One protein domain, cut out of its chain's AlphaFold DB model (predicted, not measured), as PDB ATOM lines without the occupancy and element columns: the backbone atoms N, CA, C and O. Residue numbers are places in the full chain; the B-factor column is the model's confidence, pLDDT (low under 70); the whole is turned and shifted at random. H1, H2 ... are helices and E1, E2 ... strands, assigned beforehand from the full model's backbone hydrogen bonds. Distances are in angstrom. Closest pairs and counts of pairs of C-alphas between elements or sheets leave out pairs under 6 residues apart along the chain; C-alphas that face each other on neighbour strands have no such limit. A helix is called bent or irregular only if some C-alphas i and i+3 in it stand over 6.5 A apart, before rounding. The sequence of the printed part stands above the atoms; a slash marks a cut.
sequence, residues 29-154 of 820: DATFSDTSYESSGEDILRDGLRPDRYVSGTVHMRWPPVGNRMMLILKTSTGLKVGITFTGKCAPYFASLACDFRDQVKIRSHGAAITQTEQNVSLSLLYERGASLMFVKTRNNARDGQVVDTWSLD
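What this domain is: This is residues 29 to 154 of the 820 residues of the protein "Protection of telomeres protein 1" of Fomitopsis rosea (UniProt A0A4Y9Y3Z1). One strongly twisted sheet of eight strands folds over at the bent strand E1, like a half-open barrel, with E5, E6, E3 and E2 on one side of the fold and E4, E7 and E8 on the other. The links E4 to E5 and E6 to E7 cross between the two sides, and the four short helices lie around the sheet, H1 over E4. The printed part has 126 residues, with four named helices and eight named strands in the order H1 H2 E1 E2 E3 H3 E4 E5 E6 E7 E8 H4. The mixed sheet runs E5 E6 E3 E2 E1 E4 E7 E8, and the class is mixed, helices and strands. The whole is compact, with a radius of gyration of the C-alphas of 13.3 A and spans of 34 by 34 by 26 A.

Where its parts are: H1 is residues 29 to 33, beginning at C-alpha 29 (14.151, 24.770, -0.058), and H2 is residues 41 to 47. E1, residues 54 to 62, is 19.4 A long and bends by 74 degrees at Thr 58, whose C-alpha is at (20.099, 7.250, -4.323). E2, residues 70 to 75, is 17.0 A long, and E3, residues 81 to 86, is 16.3 A. H3, residues 88 to 93, is irregular: C-alphas 89 and 92 are 7.1 A apart. E4 is residues 104 to 108, E5 112 to 114, E6 124 to 127, E7 132 to 137 and E8 147 to 149. H4, residues 150 to 154, ends at C-alpha 154 (-2.984, 21.878, -4.256).

How they stand to each other: E1, E2 and E3 form a meander, each strand the antiparallel neighbour of the one before; N 60 and O 73 are 2.8 A apart, N 72 and O 84 2.9 A. The pairing of E1 is staggered: residues 54 to 58 pair with E4, with N 55 and O 107 at 2.8 A, and residues 58 to 62 with E2. E4 and E7 are antiparallel, with N 106 and O 134 at 2.9 A. E7 and the edge strand E8 form a hairpin, with N 148 and O 133 at 2.8 A. E6 is parallel to E3, with N 125 and O 83 at 2.8 A, and forms a hairpin with the edge strand E5, with N 126 and O 113 at 2.8 A. H1 is on the sheet at a height of 9.0 A and only just over E4, on which 3 of its C-alphas fall; the closest C-alphas of the two, Phe 32 and Lys 106, are 7.0 A apart. H2 only grazes the sheet with residues 41 to 45, and H3 with 88 to 93. H4 is only just not on it, with 4 pairs of C-alphas within 10 A. H3 and H4 are close but not clearly touching; their closest C-alphas, Cys 90 and Thr 150, are 6.7 A apart. In H1 and H2 every O i to N i+4 pair is within hydrogen-bond range; H3 has 0 of 2, with 2 of 3 O i to N i+3 pairs, and H4 0 of 1, with 0 of 2.

The domain as a whole: The two C-alphas farthest apart, Glu 118 and Ala 142, are 38.7 A apart. The printed part has no cut, and no link is long. The mean pLDDT of the printed part is 94.3; residues 117 to 121 of the predicted model are under 70.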
ATOM      1  N   ASP A  29      12.787  24.674   0.471       88.25
ATOM      2  CA  ASP A  29      14.151  24.770  -0.058       88.25
ATOM      3  C   ASP A  29      15.213  25.032   1.037       88.25
ATOM      4  O   ASP A  29      16.319  24.481   1.015       88.25
ATOM      5  N   ALA A  30      14.853  25.793   2.078       90.56
ATOM      6  CA  ALA A  30      15.734  26.038   3.220       90.56
ATOM      7  C   ALA A  30      15.974  24.750   4.031       90.56
ATOM      8  O   ALA A  30      17.102  24.481   4.443       90.56
ATOM      9  N   THR A  31      14.941  23.914   4.199       91.75
ATOM     10  CA  THR A  31      15.039  22.632   4.922       91.75
ATOM     11  C   THR A  31      15.973  21.635   4.235       91.75
ATOM     12  O   THR A  31      16.678  20.896   4.916       91.75
ATOM     13  N   PHE A  32      16.016  21.596   2.899       96.00
ATOM     14  CA  PHE A  32      16.906  20.677   2.179       96.00
ATOM     15  C   PHE A  32      18.356  21.162   2.071       96.00
ATOM     16  O   PHE A  32      19.241  20.359   1.760       96.00
ATOM     17  N   SER A  33      18.611  22.449   2.312       94.81
ATOM     18  CA  SER A  33      19.946  23.049   2.209       94.81
ATOM     19  C   SER A  33      20.814  22.791   3.449       94.81
ATOM     20  O   SER A  33      22.029  22.647   3.327       94.81
ATOM     21  N   ASP A  34      20.201  22.688   4.630       96.12
ATOM     22  CA  ASP A  34      20.893  22.493   5.907       96.12
ATOM     23  C   ASP A  34      20.995  20.999   6.267       96.12
ATOM     24  O   ASP A  34      19.999  20.304   6.474       96.12
ATOM     25  N   THR A  35      22.230  20.495   6.352       96.44
ATOM     26  CA  THR A  35      22.527  19.086   6.643       96.44
ATOM     27  C   THR A  35      22.192  18.659   8.073       96.44
ATOM     28  O   THR A  35      22.131  17.459   8.334       96.44
ATOM     29  N   SER A  36      21.923  19.585   8.998       96.44
ATOM     30  CA  SER A  36      21.479  19.250  10.360       96.44
ATOM     31  C   SER A  36      20.052  18.677  10.418       96.44
ATOM     32  O   SER A  36      19.694  18.012  11.396       96.44
ATOM     33  N   TYR A  37      19.262  18.862   9.352       96.88
ATOM     34  CA  TYR A  37      17.949  18.235   9.168       96.88
ATOM     35  C   TYR A  37      18.018  16.861   8.484       96.88
ATOM     36  O   TYR A  37      16.979  16.220   8.311       96.88
ATOM     37  N   GLU A  38      19.204  16.373   8.110       97.50
ATOM     38  CA  GLU A  38      19.360  15.026   7.562       97.50
ATOM     39  C   GLU A  38      19.191  13.974   8.670       97.50
ATOM     40  O   GLU A  38      19.901  13.980   9.675       97.50
ATOM     41  N   SER A  39      18.247  13.052   8.487       97.00
ATOM     42  CA  SER A  39      18.120  11.846   9.304       97.00
ATOM     43  C   SER A  39      18.733  10.660   8.574       97.00
ATOM     44  O   SER A  39      18.391  10.395   7.415       97.00
ATOM     45  N   SER A  40      19.559   9.879   9.274       96.12
ATOM     46  CA  SER A  40      19.867   8.525   8.819       96.12
ATOM     47  C   SER A  40      18.609   7.643   8.902       96.12
ATOM     48  O   SER A  40      17.654   7.952   9.623       96.12
ATOM     49  N   GLY A  41      18.575   6.540   8.152       92.94
ATOM     50  CA  GLY A  41      17.443   5.609   8.243       92.94
ATOM     51  C   GLY A  41      17.415   4.881   9.592       92.94
ATOM     52  O   GLY A  41      16.355   4.534  10.104       92.94
ATOM     53  N   GLU A  42      18.589   4.729  10.192       93.50
ATOM     54  CA  GLU A  42      18.848   4.198  11.519       93.50
ATOM     55  C   GLU A  42      18.282   5.123  12.613       93.50
ATOM     56  O   GLU A  42      17.640   4.640  13.546       93.50
ATOM     57  N   ASP A  43      18.419   6.448  12.469       95.38
ATOM     58  CA  ASP A  43      17.793   7.419  13.380       95.38
ATOM     59  C   ASP A  43      16.262   7.383  13.289       95.38
ATOM     60  O   ASP A  43      15.597   7.528  14.308       95.38
ATOM     61  N   ILE A  44      15.679   7.145  12.106       95.88
ATOM     62  CA  ILE A  44      14.216   7.013  11.963       95.88
ATOM     63  C   ILE A  44      13.706   5.717  12.599       95.88
ATOM     64  O   ILE A  44      12.634   5.714  13.203       95.88
ATOM     65  N   LEU A  45      14.465   4.623  12.496       92.44
ATOM     66  CA  LEU A  45      14.132   3.358  13.158       92.44
ATOM     67  C   LEU A  45      14.236   3.451  14.691       92.44
ATOM     68  O   LEU A  45      13.472   2.783  15.383       92.44
ATOM     69  N   ARG A  46      15.158   4.267  15.221       93.94
ATOM     70  CA  ARG A  46      15.377   4.439  16.669       93.94
ATOM     71  C   ARG A  46      14.485   5.515  17.299       93.94
ATOM     72  O   ARG A  46      13.892   5.276  18.345       93.94
ATOM     73  N   ASP A  47      14.404   6.686  16.671       96.00
ATOM     74  CA  ASP A  47      13.803   7.904  17.237       96.00
ATOM     75  C   ASP A  47      12.458   8.277  16.578       96.00
ATOM     76  O   ASP A  47      11.842   9.279  16.953       96.00
ATOM     77  N   GLY A  48      12.006   7.504  15.583       95.50
ATOM     78  CA  GLY A  48      10.788   7.760  14.815       95.50
ATOM     79  C   GLY A  48      10.927   8.850  13.742       95.50
ATOM     80  O   GLY A  48      11.992   9.422  13.500       95.50
ATOM     81  N   LEU A  49       9.814   9.154  13.067       97.00
ATOM     82  CA  LEU A  49       9.762  10.228  12.069       97.00
ATOM     83  C   LEU A  49       9.656  11.603  12.733       97.00
ATOM     84  O   LEU A  49       8.732  11.863  13.503       97.00
ATOM     85  N   ARG A  50      10.556  12.516  12.351       97.00
ATOM     86  CA  ARG A  50      10.493  13.940  12.713       97.00
ATOM     87  C   ARG A  50      10.132  14.776  11.474       97.00
ATOM     88  O   ARG A  50      10.830  14.652  10.467       97.00
ATOM     89  N   PRO A  51       9.051  15.581  11.484       95.69
ATOM     90  CA  PRO A  51       8.485  16.206  10.276       95.69
ATOM     91  C   PRO A  51       9.312  17.380   9.714       95.69
ATOM     92  O   PRO A  51       9.119  17.807   8.575       95.69
ATOM     93  N   ASP A  52      10.217  17.926  10.514       95.75
ATOM     94  CA  ASP A  52      11.219  18.930  10.153       95.75
ATOM     95  C   ASP A  52      12.407  18.338   9.379       95.75
ATOM     96  O   ASP A  52      13.092  19.070   8.674       95.75
ATOM     97  N   ARG A  53      12.632  17.022   9.464       97.19
ATOM     98  CA  ARG A  53      13.806  16.346   8.895       97.19
ATOM     99  C   ARG A  53      13.564  15.711   7.528       97.19
ATOM    100  O   ARG A  53      12.422  15.497   7.114       97.19
ATOM    101  N   TYR A  54      14.648  15.364   6.836       98.00
ATOM    102  CA  TYR A  54      14.630  14.684   5.540       98.00
ATOM    103  C   TYR A  54      15.543  13.446   5.511       98.00
ATOM    104  O   TYR A  54      16.502  13.348   6.270       98.00
ATOM    105  N   VAL A  55      15.264  12.509   4.604       97.88
ATOM    106  CA  VAL A  55      16.129  11.359   4.282       97.88
ATOM    107  C   VAL A  55      16.811  11.605   2.943       97.88
ATOM    108  O   VAL A  55      16.147  11.960   1.969       97.88
ATOM    109  N   SER A  56      18.124  11.393   2.884       98.19
ATOM    110  CA  SER A  56      18.925  11.474   1.658       98.19
ATOM    111  C   SER A  56      19.223  10.078   1.107       98.19
ATOM    112  O   SER A  56      19.558   9.158   1.859       98.19
ATOM    113  N   GLY A  57      19.125   9.891  -0.209       97.94
ATOM    114  CA  GLY A  57      19.444   8.605  -0.819       97.94
ATOM    115  C   GLY A  57      19.518   8.611  -2.339       97.94
ATOM    116  O   GLY A  57      19.083   9.535  -3.021       97.94
ATOM    117  N   THR A  58      20.079   7.533  -2.882       98.19
ATOM    118  CA  THR A  58      20.099   7.250  -4.323       98.19
ATOM    119  C   THR A  58      18.950   6.306  -4.672       98.19
ATOM    120  O   THR A  58      18.812   5.254  -4.046       98.19
ATOM    121  N   VAL A  59      18.150   6.634  -5.687       97.94
ATOM    122  CA  VAL A  59      17.052   5.786  -6.178       97.94
ATOM    123  C   VAL A  59      17.622   4.473  -6.717       97.94
ATOM    124  O   VAL A  59      18.289   4.427  -7.752       97.94
ATOM    125  N   HIS A  60      17.375   3.390  -5.984       96.62
ATOM    126  CA  HIS A  60      17.896   2.055  -6.263       96.62
ATOM    127  C   HIS A  60      16.933   1.224  -7.113       96.62
ATOM    128  O   HIS A  60      17.384   0.496  -7.989       96.62
ATOM    129  N   MET A  61      15.624   1.340  -6.880       94.69
ATOM    130  CA  MET A  61      14.579   0.750  -7.724       94.69
ATOM    131  C   MET A  61      13.362   1.675  -7.757       94.69
ATOM    132  O   MET A  61      13.105   2.390  -6.792       94.69
ATOM    133  N   ARG A  62      12.609   1.648  -8.856       95.12
ATOM    134  CA  ARG A  62      11.317   2.323  -9.033       95.12
ATOM    135  C   ARG A  62      10.407   1.387  -9.815       95.12
ATOM    136  O   ARG A  62      10.862   0.740 -10.754       95.12
ATOM    137  N   TRP A  63       9.133   1.366  -9.453       95.38
ATOM    138  CA  TRP A  63       8.090   0.694 -10.218       95.38
ATOM    139  C   TRP A  63       7.289   1.728 -11.021       95.38
ATOM    140  O   TRP A  63       7.169   2.879 -10.583       95.38
ATOM    141  N   PRO A  64       6.737   1.359 -12.191       93.31
ATOM    142  CA  PRO A  64       5.701   2.159 -12.835       93.31
ATOM    143  C   PRO A  64       4.547   2.426 -11.850       93.31
ATOM    144  O   PRO A  64       4.255   1.550 -11.031       93.31
ATOM    145  N   PRO A  65       3.883   3.593 -11.901       95.94
ATOM    146  CA  PRO A  65       2.649   3.800 -11.155       95.94
ATOM    147  C   PRO A  65       1.593   2.765 -11.561       95.94
ATOM    148  O   PRO A  65       1.390   2.524 -12.751       95.94
ATOM    149  N   VAL A  66       0.925   2.155 -10.582       95.31
ATOM    150  CA  VAL A  66      -0.157   1.185 -10.799       95.31
ATOM    151  C   VAL A  66      -1.374   1.656 -10.012       95.31
ATOM    152  O   VAL A  66      -1.370   1.657  -8.779       95.31
ATOM    153  N   GLY A  67      -2.404   2.107 -10.731       95.44
ATOM    154  CA  GLY A  67      -3.509   2.859 -10.137       95.44
ATOM    155  C   GLY A  67      -3.000   4.104  -9.402       95.44
ATOM    156  O   GLY A  67      -2.050   4.754  -9.835       95.44
ATOM    157  N   ASN A  68      -3.576   4.393  -8.235       96.69
ATOM    158  CA  ASN A  68      -3.207   5.551  -7.413       96.69
ATOM    159  C   ASN A  68      -1.994   5.284  -6.498       96.69
ATOM    160  O   ASN A  68      -1.906   5.865  -5.419       96.69
ATOM    161  N   ARG A  69      -1.062   4.403  -6.895       97.19
ATOM    162  CA  ARG A  69       0.130   4.046  -6.112       97.19
ATOM    163  C   ARG A  69       1.404   4.083  -6.959       97.19
ATOM    164  O   ARG A  69       1.479   3.444  -8.007       97.19
ATOM    165  N   MET A  70       2.439   4.750  -6.453       97.38
ATOM    166  CA  MET A  70       3.803   4.718  -6.993       97.38
ATOM    167  C   MET A  70       4.773   4.269  -5.898       97.38
ATOM    168  O   MET A  70       4.652   4.688  -4.749       97.38
ATOM    169  N   MET A  71       5.742   3.417  -6.242       97.31
ATOM    170  CA  MET A  71       6.708   2.867  -5.288       97.31
ATOM    171  C   MET A  71       8.141   3.027  -5.797       97.31
ATOM    172  O   MET A  71       8.412   2.851  -6.988       97.31
ATOM    173  N   LEU A  72       9.066   3.323  -4.886       97.25
ATOM    174  CA  LEU A  72      10.506   3.316  -5.126       97.25
ATOM    175  C   LEU A  72      11.268   2.829  -3.886       97.25
ATOM    176  O   LEU A  72      10.717   2.758  -2.792       97.25
ATOM    177  N   ILE A  73      12.542   2.482  -4.051       97.06
ATOM    178  CA  ILE A  73      13.471   2.197  -2.953       97.06
ATOM    179  C   ILE A  73      14.639   3.169  -3.060       97.06
ATOM    180  O   ILE A  73      15.331   3.189  -4.082       97.06
ATOM    181  N   LEU A  74      14.889   3.926  -1.994       97.75
ATOM    182  CA  LEU A  74      16.129   4.678  -1.818       97.75
ATOM    183  C   LEU A  74      17.178   3.797  -1.143       97.75
ATOM    184  O   LEU A  74      16.874   3.055  -0.212       97.75
ATOM    185  N   LYS A  75      18.427   3.907  -1.589       97.00
ATOM    186  CA  LYS A  75      19.601   3.445  -0.847       97.00
ATOM    187  C   LYS A  75      20.256   4.660  -0.191       97.00
ATOM    188  O   LYS A  75      20.689   5.566  -0.907       97.00
ATOM    189  N   THR A  76      20.301   4.691   1.137       97.06
ATOM    190  CA  THR A  76      20.954   5.759   1.915       97.06
ATOM    191  C   THR A  76      22.477   5.713   1.749       97.06
ATOM    192  O   THR A  76      23.039   4.747   1.220       97.06
ATOM    193  N   SER A  77      23.168   6.741   2.246       94.38
ATOM    194  CA  SER A  77      24.632   6.765   2.379       94.38
ATOM    195  C   SER A  77      25.175   5.623   3.253       94.38
ATOM    196  O   SER A  77      26.215   5.057   2.923       94.38
ATOM    197  N   THR A  78      24.441   5.218   4.298       94.62
ATOM    198  CA  THR A  78      24.755   4.051   5.153       94.62
ATOM    199  C   THR A  78      24.560   2.705   4.446       94.62
ATOM    200  O   THR A  78      25.013   1.669   4.925       94.62
ATOM    201  N   GLY A  79      23.911   2.700   3.278       94.12
ATOM    202  CA  GLY A  79      23.614   1.504   2.496       94.12
ATOM    203  C   GLY A  79      22.271   0.846   2.821       94.12
ATOM    204  O   GLY A  79      21.879  -0.067   2.085       94.12
ATOM    205  N   LEU A  80      21.553   1.332   3.841       94.19
ATOM    206  CA  LEU A  80      20.192   0.916   4.172       94.19
ATOM    207  C   LEU A  80      19.250   1.146   2.979       94.19
ATOM    208  O   LEU A  80      19.342   2.148   2.265       94.19
ATOM    209  N   LYS A  81      18.327   0.206   2.760       95.25
ATOM    210  CA  LYS A  81      17.268   0.329   1.752       95.25
ATOM    211  C   LYS A  81      15.982   0.807   2.421       95.25
ATOM    212  O   LYS A  81      15.423   0.089   3.245       95.25
ATOM    213  N   VAL A  82      15.521   1.993   2.033       96.81
ATOM    214  CA  VAL A  82      14.277   2.608   2.507       96.81
ATOM    215  C   VAL A  82      13.227   2.505   1.406       96.81
ATOM    216  O   VAL A  82      13.404   3.063   0.321       96.81
ATOM    217  N   GLY A  83      12.147   1.768   1.663       96.81
ATOM    218  CA  GLY A  83      10.996   1.684   0.765       96.81
ATOM    219  C   GLY A  83      10.151   2.950   0.851       96.81
ATOM    220  O   GLY A  83       9.865   3.427   1.941       96.81
ATOM    221  N   ILE A  84       9.752   3.521  -0.279       97.81
ATOM    222  CA  ILE A  84       8.908   4.717  -0.327       97.81
ATOM    223  C   ILE A  84       7.699   4.424  -1.201       97.81
ATOM    224  O   ILE A  84       7.839   4.045  -2.364       97.81
ATOM    225  N   THR A  85       6.508   4.601  -0.635       97.75
ATOM    226  CA  THR A  85       5.234   4.487  -1.346       97.75
ATOM    227  C   THR A  85       4.520   5.833  -1.328       97.75
ATOM    228  O   THR A  85       4.203   6.351  -0.262       97.75
ATOM    229  N   PHE A  86       4.213   6.362  -2.509       98.06
ATOM    230  CA  PHE A  86       3.318   7.501  -2.699       98.06
ATOM    231  C   PHE A  86       1.929   6.996  -3.090       98.06
ATOM    232  O   PHE A  86       1.799   6.090  -3.919       98.06
ATOM    233  N   THR A  87       0.892   7.578  -2.500       97.69
ATOM    234  CA  THR A  87      -0.512   7.205  -2.713       97.69
ATOM    235  C   THR A  87      -1.428   8.390  -2.365       97.69
ATOM    236  O   THR A  87      -0.946   9.474  -2.027       97.69
ATOM    237  N   GLY A  88      -2.744   8.217  -2.484       95.94
ATOM    238  CA  GLY A  88      -3.739   9.218  -2.100       95.94
ATOM    239  C   GLY A  88      -3.564  10.531  -2.864       95.94
ATOM    240  O   GLY A  88      -3.546  10.544  -4.096       95.94
ATOM    241  N   LYS A  89      -3.393  11.635  -2.131       96.06
ATOM    242  CA  LYS A  89      -3.210  12.983  -2.696       96.06
ATOM    243  C   LYS A  89      -1.949  13.138  -3.550       96.06
ATOM    244  O   LYS A  89      -1.880  14.054  -4.359       96.06
ATOM    245  N   CYS A  90      -0.968  12.243  -3.426       96.31
ATOM    246  CA  CYS A  90       0.231  12.287  -4.264       96.31
ATOM    247  C   CYS A  90      -0.029  11.834  -5.717       96.31
ATOM    248  O   CYS A  90       0.801  12.100  -6.584       96.31
ATOM    249  N   ALA A  91      -1.143  11.137  -5.990       96.75
ATOM    250  CA  ALA A  91      -1.382  10.456  -7.267       96.75
ATOM    251  C   ALA A  91      -1.428  11.370  -8.513       96.75
ATOM    252  O   ALA A  91      -0.763  11.027  -9.494       96.75
ATOM    253  N   PRO A  92      -2.094  12.546  -8.502       96.94
ATOM    254  CA  PRO A  92      -2.061  13.477  -9.639       96.94
ATOM    255  C   PRO A  92      -0.644  13.969  -9.976       96.94
ATOM    256  O   PRO A  92      -0.354  14.329 -11.114       96.94
ATOM    257  N   TYR A  93       0.258  13.947  -8.992       96.81
ATOM    258  CA  TYR A  93       1.608  14.497  -9.081       96.81
ATOM    259  C   TYR A  93       2.690  13.437  -9.344       96.81
ATOM    260  O   TYR A  93       3.877  13.757  -9.299       96.81
ATOM    261  N   PHE A  94       2.329  12.183  -9.660       96.75
ATOM    262  CA  PHE A  94       3.304  11.115  -9.939       96.75
ATOM    263  C   PHE A  94       4.261  11.434 -11.097       96.75
ATOM    264  O   PHE A  94       5.412  11.008 -11.051       96.75
ATOM    265  N   ALA A  95       3.835  12.209 -12.101       95.81
ATOM    266  CA  ALA A  95       4.726  12.683 -13.164       95.81
ATOM    267  C   ALA A  95       5.808  13.640 -12.623       95.81
ATOM    268  O   ALA A  95       6.980  13.513 -12.966       95.81
ATOM    269  N   SER A  96       5.440  14.547 -11.713       95.88
ATOM    270  CA  SER A  96       6.369  15.478 -11.059       95.88
ATOM    271  C   SER A  96       7.279  14.771 -10.049       95.88
ATOM    272  O   SER A  96       8.471  15.067  -9.985       95.88
ATOM    273  N   LEU A  97       6.753  13.792  -9.308       95.75
ATOM    274  CA  LEU A  97       7.495  12.950  -8.359       95.75
ATOM    275  C   LEU A  97       8.300  11.817  -9.034       95.75
ATOM    276  O   LEU A  97       8.915  11.005  -8.342       95.75
ATOM    277  N   ALA A  98       8.301  11.725 -10.367       93.00
ATOM    278  CA  ALA A  98       9.025  10.689 -11.093       93.00
ATOM    279  C   ALA A  98      10.549  10.903 -11.018       93.00
ATOM    280  O   ALA A  98      11.084  11.839 -11.615       93.00
ATOM    281  N   CYS A  99      11.237   9.992 -10.329       95.19
ATOM    282  CA  CYS A  99      12.700   9.896 -10.299       95.19
ATOM    283  C   CYS A  99      13.185   8.720 -11.154       95.19
ATOM    284  O   CYS A  99      12.528   7.677 -11.195       95.19
ATOM    285  N   ASP A 100      14.343   8.839 -11.791       96.00
ATOM    286  CA  ASP A 100      14.977   7.752 -12.535       96.00
ATOM    287  C   ASP A 100      15.955   6.937 -11.673       96.00
ATOM    288  O   ASP A 100      16.348   7.308 -10.565       96.00
ATOM    289  N   PHE A 101      16.352   5.769 -12.185       95.56
ATOM    290  CA  PHE A 101      17.361   4.928 -11.545       95.56
ATOM    291  C   PHE A 101      18.686   5.691 -11.395       95.56
ATOM    292  O   PHE A 101      19.277   6.120 -12.388       95.56
ATOM    293  N   ARG A 102      19.180   5.754 -10.152       95.38
ATOM    294  CA  ARG A 102      20.361   6.499  -9.678       95.38
ATOM    295  C   ARG A 102      20.230   8.009  -9.537       95.38
ATOM    296  O   ARG A 102      21.238   8.643  -9.221       95.38
ATOM    297  N   ASP A 103      19.037   8.571  -9.669       98.00
ATOM    298  CA  ASP A 103      18.829   9.936  -9.199       98.00
ATOM    299  C   ASP A 103      19.098   9.997  -7.685       98.00
ATOM    300  O   ASP A 103      18.708   9.105  -6.926       98.00
ATOM    301  N   GLN A 104      19.815  11.025  -7.244       98.00
ATOM    302  CA  GLN A 104      20.016  11.337  -5.833       98.00
ATOM    303  C   GLN A 104      18.930  12.315  -5.411       98.00
ATOM    304  O   GLN A 104      18.763  13.366  -6.034       98.00
ATOM    305  N   VAL A 105      18.197  11.969  -4.360       98.44
ATOM    306  CA  VAL A 105      17.062  12.752  -3.874       98.44
ATOM    307  C   VAL A 105      17.115  12.902  -2.359       98.44
ATOM    308  O   VAL A 105      17.565  12.003  -1.645       98.44
ATOM    309  N   LYS A 106      16.617  14.040  -1.875       98.25
ATOM    310  CA  LYS A 106      16.252  14.249  -0.473       98.25
ATOM    311  C   LYS A 106      14.733  14.252  -0.384       98.25
ATOM    312  O   LYS A 106      14.084  14.930  -1.174       98.25
ATOM    313  N   ILE A 107      14.155  13.520   0.560       98.12
ATOM    314  CA  ILE A 107      12.704  13.499   0.787       98.12
ATOM    315  C   ILE A 107      12.398  13.874   2.232       98.12
ATOM    316  O   ILE A 107      12.979  13.311   3.160       98.12
ATOM    317  N   ARG A 108      11.518  14.854   2.434       97.75
ATOM    318  CA  ARG A 108      11.148  15.329   3.769       97.75
ATOM    319  C   ARG A 108      10.214  14.320   4.434       97.75
ATOM    320  O   ARG A 108       9.222  13.921   3.840       97.75
ATOM    321  N   SER A 109      10.472  13.998   5.696       97.56
ATOM    322  CA  SER A 109       9.661  13.093   6.527       97.56
ATOM    323  C   SER A 109       8.268  13.646   6.878       97.56
ATOM    324  O   SER A 109       7.486  12.984   7.561       97.56
ATOM    325  N   HIS A 110       7.936  14.868   6.447       96.88
ATOM    326  CA  HIS A 110       6.644  15.500   6.690       96.88
ATOM    327  C   HIS A 110       5.507  14.743   5.988       96.88
ATOM    328  O   HIS A 110       5.499  14.603   4.767       96.88
ATOM    329  N   GLY A 111       4.537  14.267   6.773       95.31
ATOM    330  CA  GLY A 111       3.386  13.497   6.287       95.31
ATOM    331  C   GLY A 111       3.688  12.056   5.868       95.31
ATOM    332  O   GLY A 111       2.786  11.387   5.363       95.31
ATOM    333  N   ALA A 112       4.907  11.570   6.113       97.69
ATOM    334  CA  ALA A 112       5.224  10.152   6.040       97.69
ATOM    335  C   ALA A 112       4.621   9.392   7.234       97.69
ATOM    336  O   ALA A 112       4.622   9.885   8.363       97.69
ATOM    337  N   ALA A 113       4.185   8.156   7.003       97.25
ATOM    338  CA  ALA A 113       3.925   7.159   8.039       97.25
ATOM    339  C   ALA A 113       4.913   5.990   7.898       97.25
ATOM    340  O   ALA A 113       5.182   5.543   6.780       97.25
ATOM    341  N   ILE A 114       5.445   5.473   9.011       96.38
ATOM    342  CA  ILE A 114       6.267   4.253   8.985       96.38
ATOM    343  C   ILE A 114       5.337   3.053   8.786       96.38
ATOM    344  O   ILE A 114       4.451   2.813   9.600       96.38
ATOM    345  N   THR A 115       5.558   2.281   7.724       93.38
ATOM    346  CA  THR A 115       4.860   1.011   7.470       93.38
ATOM    347  C   THR A 115       5.837  -0.150   7.616       93.38
ATOM    348  O   THR A 115       6.380  -0.656   6.638       93.38
ATOM    349  N   GLN A 116       6.113  -0.563   8.853       80.81
ATOM    350  CA  GLN A 116       7.018  -1.683   9.104       80.81
ATOM    351  C   GLN A 116       6.347  -3.006   8.707       80.81
ATOM    352  O   GLN A 116       5.364  -3.422   9.311       80.81
ATOM    353  N   THR A 117       6.885  -3.683   7.694       67.94
ATOM    354  CA  THR A 117       6.502  -5.065   7.376       67.94
ATOM    355  C   THR A 117       7.104  -6.015   8.402       67.94
ATOM    356  O   THR A 117       8.326  -6.123   8.484       67.94
ATOM    357  N   GLU A 118       6.260  -6.751   9.125       64.31
ATOM    358  CA  GLU A 118       6.633  -7.676  10.216       64.31
ATOM    359  C   GLU A 118       7.726  -8.697   9.845       64.31
ATOM    360  O   GLU A 118       8.441  -9.197  10.706       64.31
ATOM    361  N   GLN A 119       7.873  -8.999   8.552       62.19
ATOM    362  CA  GLN A 119       8.754 -10.043   8.023       62.19
ATOM    363  C   GLN A 119      10.107  -9.528   7.495       62.19
ATOM    364  O   GLN A 119      10.921 -10.331   7.048       62.19
ATOM    365  N   ASN A 120      10.370  -8.212   7.498       55.66
ATOM    366  CA  ASN A 120      11.651  -7.654   7.042       55.66
ATOM    367  C   ASN A 120      11.999  -6.328   7.735       55.66
ATOM    368  O   ASN A 120      11.199  -5.396   7.751       55.66
ATOM    369  N   VAL A 121      13.249  -6.199   8.197       64.19
ATOM    370  CA  VAL A 121      13.808  -5.018   8.900       64.19
ATOM    371  C   VAL A 121      14.065  -3.820   7.951       64.19
ATOM    372  O   VAL A 121      14.897  -2.953   8.205       64.19
ATOM    373  N   SER A 122      13.377  -3.759   6.811       84.50
ATOM    374  CA  SER A 122      13.457  -2.642   5.869       84.50
ATOM    375  C   SER A 122      12.509  -1.520   6.288       84.50
ATOM    376  O   SER A 122      11.290  -1.695   6.252       84.50
ATOM    377  N   LEU A 123      13.063  -0.352   6.626       94.81
ATOM    378  CA  LEU A 123      12.287   0.870   6.842       94.81
ATOM    379  C   LEU A 123      11.441   1.180   5.595       94.81
ATOM    380  O   LEU A 123      11.977   1.247   4.487       94.81
ATOM    381  N   SER A 124      10.138   1.403   5.769       96.25
ATOM    382  CA  SER A 124       9.244   1.824   4.687       96.25
ATOM    383  C   SER A 124       8.416   3.040   5.095       96.25
ATOM    384  O   SER A 124       7.874   3.091   6.200       96.25
ATOM    385  N   LEU A 125       8.333   4.019   4.195       97.56
ATOM    386  CA  LEU A 125       7.677   5.311   4.369       97.56
ATOM    387  C   LEU A 125       6.496   5.431   3.398       97.56
ATOM    388  O   LEU A 125       6.657   5.309   2.181       97.56
ATOM    389  N   LEU A 126       5.310   5.686   3.942       97.62
ATOM    390  CA  LEU A 126       4.061   5.845   3.203       97.62
ATOM    391  C   LEU A 126       3.633   7.319   3.189       97.62
ATOM    392  O   LEU A 126       3.440   7.908   4.248       97.62
ATOM    393  N   TYR A 127       3.453   7.892   2.000       98.12
ATOM    394  CA  TYR A 127       3.019   9.274   1.784       98.12
ATOM    395  C   TYR A 127       1.621   9.289   1.145       98.12
ATOM    396  O   TYR A 127       1.475   9.110  -0.066       98.12
ATOM    397  N   GLU A 128       0.585   9.485   1.966       97.50
ATOM    398  CA  GLU A 128      -0.829   9.544   1.535       97.50
ATOM    399  C   GLU A 128      -1.360  10.965   1.329       97.50
ATOM    400  O   GLU A 128      -2.229  11.199   0.488       97.50
ATOM    401  N   ARG A 129      -0.877  11.912   2.138       96.69
ATOM    402  CA  ARG A 129      -1.436  13.270   2.238       96.69
ATOM    403  C   ARG A 129      -0.701  14.296   1.378       96.69
ATOM    404  O   ARG A 129      -1.303  15.293   0.995       96.69
ATOM    405  N   GLY A 130       0.563  14.024   1.080       97.00
ATOM    406  CA  GLY A 130       1.482  14.863   0.325       97.00
ATOM    407  C   GLY A 130       2.928  14.474   0.640       97.00
ATOM    408  O   GLY A 130       3.175  13.723   1.586       97.00
ATOM    409  N   ALA A 131       3.874  14.968  -0.152       97.69
ATOM    410  CA  ALA A 131       5.307  14.780   0.029       97.69
ATOM    411  C   ALA A 131       6.085  15.987  -0.519       97.69
ATOM    412  O   ALA A 131       5.668  16.615  -1.495       97.69
ATOM    413  N   SER A 132       7.252  16.251   0.070       97.62
ATOM    414  CA  SER A 132       8.228  17.220  -0.441       97.62
ATOM    415  C   SER A 132       9.516  16.477  -0.796       97.62
ATOM    416  O   SER A 132      10.094  15.802   0.062       97.62
ATOM    417  N   LEU A 133       9.968  16.583  -2.045       97.88
ATOM    418  CA  LEU A 133      11.146  15.890  -2.570       97.88
ATOM    419  C   LEU A 133      12.032  16.857  -3.361       97.88
ATOM    420  O   LEU A 133      11.552  17.542  -4.258       97.88
ATOM    421  N   MET A 134      13.328  16.879  -3.058       98.06
ATOM    422  CA  MET A 134      14.347  17.616  -3.804       98.06
ATOM    423  C   MET A 134      15.196  16.657  -4.633       98.06
ATOM    424  O   MET A 134      15.730  15.671  -4.114       98.06
ATOM    425  N   PHE A 135      15.384  16.982  -5.905       98.06
ATOM    426  CA  PHE A 135      16.336  16.319  -6.787       98.06
ATOM    427  C   PHE A 135      17.734  16.913  -6.570       98.06
ATOM    428  O   PHE A 135      18.023  18.023  -7.006       98.06
ATOM    429  N   VAL A 136      18.619  16.182  -5.889       97.69
ATOM    430  CA  VAL A 136      20.013  16.609  -5.659       97.69
ATOM    431  C   VAL A 136      20.840  16.436  -6.927       97.69
ATOM    432  O   VAL A 136      21.656  17.291  -7.259       97.69
ATOM    433  N   LYS A 137      20.643  15.311  -7.623       97.19
ATOM    434  CA  LYS A 137      21.345  14.990  -8.864       97.19
ATOM    435  C   LYS A 137      20.542  14.015  -9.709       97.19
ATOM    436  O   LYS A 137      20.213  12.933  -9.234       97.19
ATOM    437  N   THR A 138      20.301  14.353 -10.964       96.75
ATOM    438  CA  THR A 138      19.567  13.524 -11.922       96.75
ATOM    439  C   THR A 138      20.457  13.042 -13.053       96.75
ATOM    440  O   THR A 138      21.457  13.673 -13.393       96.75
ATOM    441  N   ARG A 139      20.098  11.921 -13.688       90.50
ATOM    442  CA  ARG A 139      20.890  11.344 -14.792       90.50
ATOM    443  C   ARG A 139      21.208  12.335 -15.924       90.50
ATOM    444  O   ARG A 139      22.282  12.244 -16.520       90.50
ATOM    445  N   ASN A 140      20.285  13.252 -16.215       89.69
ATOM    446  CA  ASN A 140      20.396  14.235 -17.296       89.69
ATOM    447  C   ASN A 140      20.708  15.659 -16.785       89.69
ATOM    448  O   ASN A 140      20.704  16.595 -17.580       89.69
ATOM    449  N   ASN A 141      20.928  15.831 -15.477       93.12
ATOM    450  CA  ASN A 141      21.041  17.105 -14.750       93.12
ATOM    451  C   ASN A 141      19.854  18.088 -14.922       93.12
ATOM    452  O   ASN A 141      19.922  19.233 -14.485       93.12
ATOM    453  N   ALA A 142      18.765  17.675 -15.581       95.00
ATOM    454  CA  ALA A 142      17.678  18.558 -16.018       95.00
ATOM    455  C   ALA A 142      16.754  19.025 -14.879       95.00
ATOM    456  O   ALA A 142      15.942  19.923 -15.081       95.00
ATOM    457  N   ARG A 143      16.851  18.390 -13.706       96.31
ATOM    458  CA  ARG A 143      16.037  18.693 -12.520       96.31
ATOM    459  C   ARG A 143      16.891  18.964 -11.281       96.31
ATOM    460  O   ARG A 143      16.360  18.981 -10.180       96.31
ATOM    461  N   ASP A 144      18.201  19.130 -11.429       97.31
ATOM    462  CA  ASP A 144      19.113  19.269 -10.288       97.31
ATOM    463  C   ASP A 144      18.822  20.577  -9.543       97.31
ATOM    464  O   ASP A 144      18.726  21.643 -10.147       97.31
ATOM    465  N   GLY A 145      18.625  20.482  -8.229       96.25
ATOM    466  CA  GLY A 145      18.129  21.575  -7.393       96.25
ATOM    467  C   GLY A 145      16.603  21.727  -7.367       96.25
ATOM    468  O   GLY A 145      16.096  22.476  -6.539       96.25
ATOM    469  N   GLN A 146      15.838  21.025  -8.213       97.19
ATOM    470  CA  GLN A 146      14.382  21.172  -8.234       97.19
ATOM    471  C   GLN A 146      13.747  20.567  -6.976       97.19
ATOM    472  O   GLN A 146      13.881  19.368  -6.713       97.19
ATOM    473  N   VAL A 147      12.979  21.381  -6.252       97.12
ATOM    474  CA  VAL A 147      12.075  20.938  -5.185       97.12
ATOM    475  C   VAL A 147      10.672  20.735  -5.762       97.12
ATOM    476  O   VAL A 147      10.118  21.619  -6.412       97.12
ATOM    477  N   VAL A 148      10.088  19.563  -5.520       96.94
ATOM    478  CA  VAL A 148       8.690  19.234  -5.814       96.94
ATOM    479  C   VAL A 148       7.967  19.076  -4.485       96.94
ATOM    480  O   VAL A 148       8.221  18.123  -3.748       96.94
ATOM    481  N   ASP A 149       7.072  20.010  -4.180       96.94
ATOM    482  CA  ASP A 149       6.286  20.012  -2.948       96.94
ATOM    483  C   ASP A 149       4.790  19.896  -3.264       96.94
ATOM    484  O   ASP A 149       4.148  20.861  -3.685       96.94
ATOM    485  N   THR A 150       4.220  18.705  -3.073       96.19
ATOM    486  CA  THR A 150       2.810  18.462  -3.410       96.19
ATOM    487  C   THR A 150       1.829  19.087  -2.419       96.19
ATOM    488  O   THR A 150       0.635  19.094  -2.697       96.19
ATOM    489  N   TRP A 151       2.284  19.610  -1.274       93.81
ATOM    490  CA  TRP A 151       1.427  20.349  -0.338       93.81
ATOM    491  C   TRP A 151       1.116  21.758  -0.847       93.81
ATOM    492  O   TRP A 151       0.066  22.315  -0.527       93.81
ATOM    493  N   SER A 152       2.022  22.322  -1.649       89.75
ATOM    494  CA  SER A 152       1.848  23.628  -2.284       89.75
ATOM    495  C   SER A 152       1.087  23.541  -3.608       89.75
ATOM    496  O   SER A 152       0.288  24.427  -3.890       89.75
ATOM    497  N   LEU A 153       1.259  22.457  -4.380       82.50
ATOM    498  CA  LEU A 153       0.601  22.292  -5.688       82.50
ATOM    499  C   LEU A 153      -0.938  22.293  -5.609       82.50
ATOM    500  O   LEU A 153      -1.578  22.818  -6.515       82.50
ATOM    501  N   ASP A 154      -1.529  21.814  -4.505       76.38
ATOM    502  CA  ASP A 154      -2.984  21.878  -4.256       76.38
ATOM    503  C   ASP A 154      -3.539  23.328  -4.211       76.38
ATOM    504  O   ASP A 154      -4.754  23.507  -4.277       76.38
TER     505      ASP A 154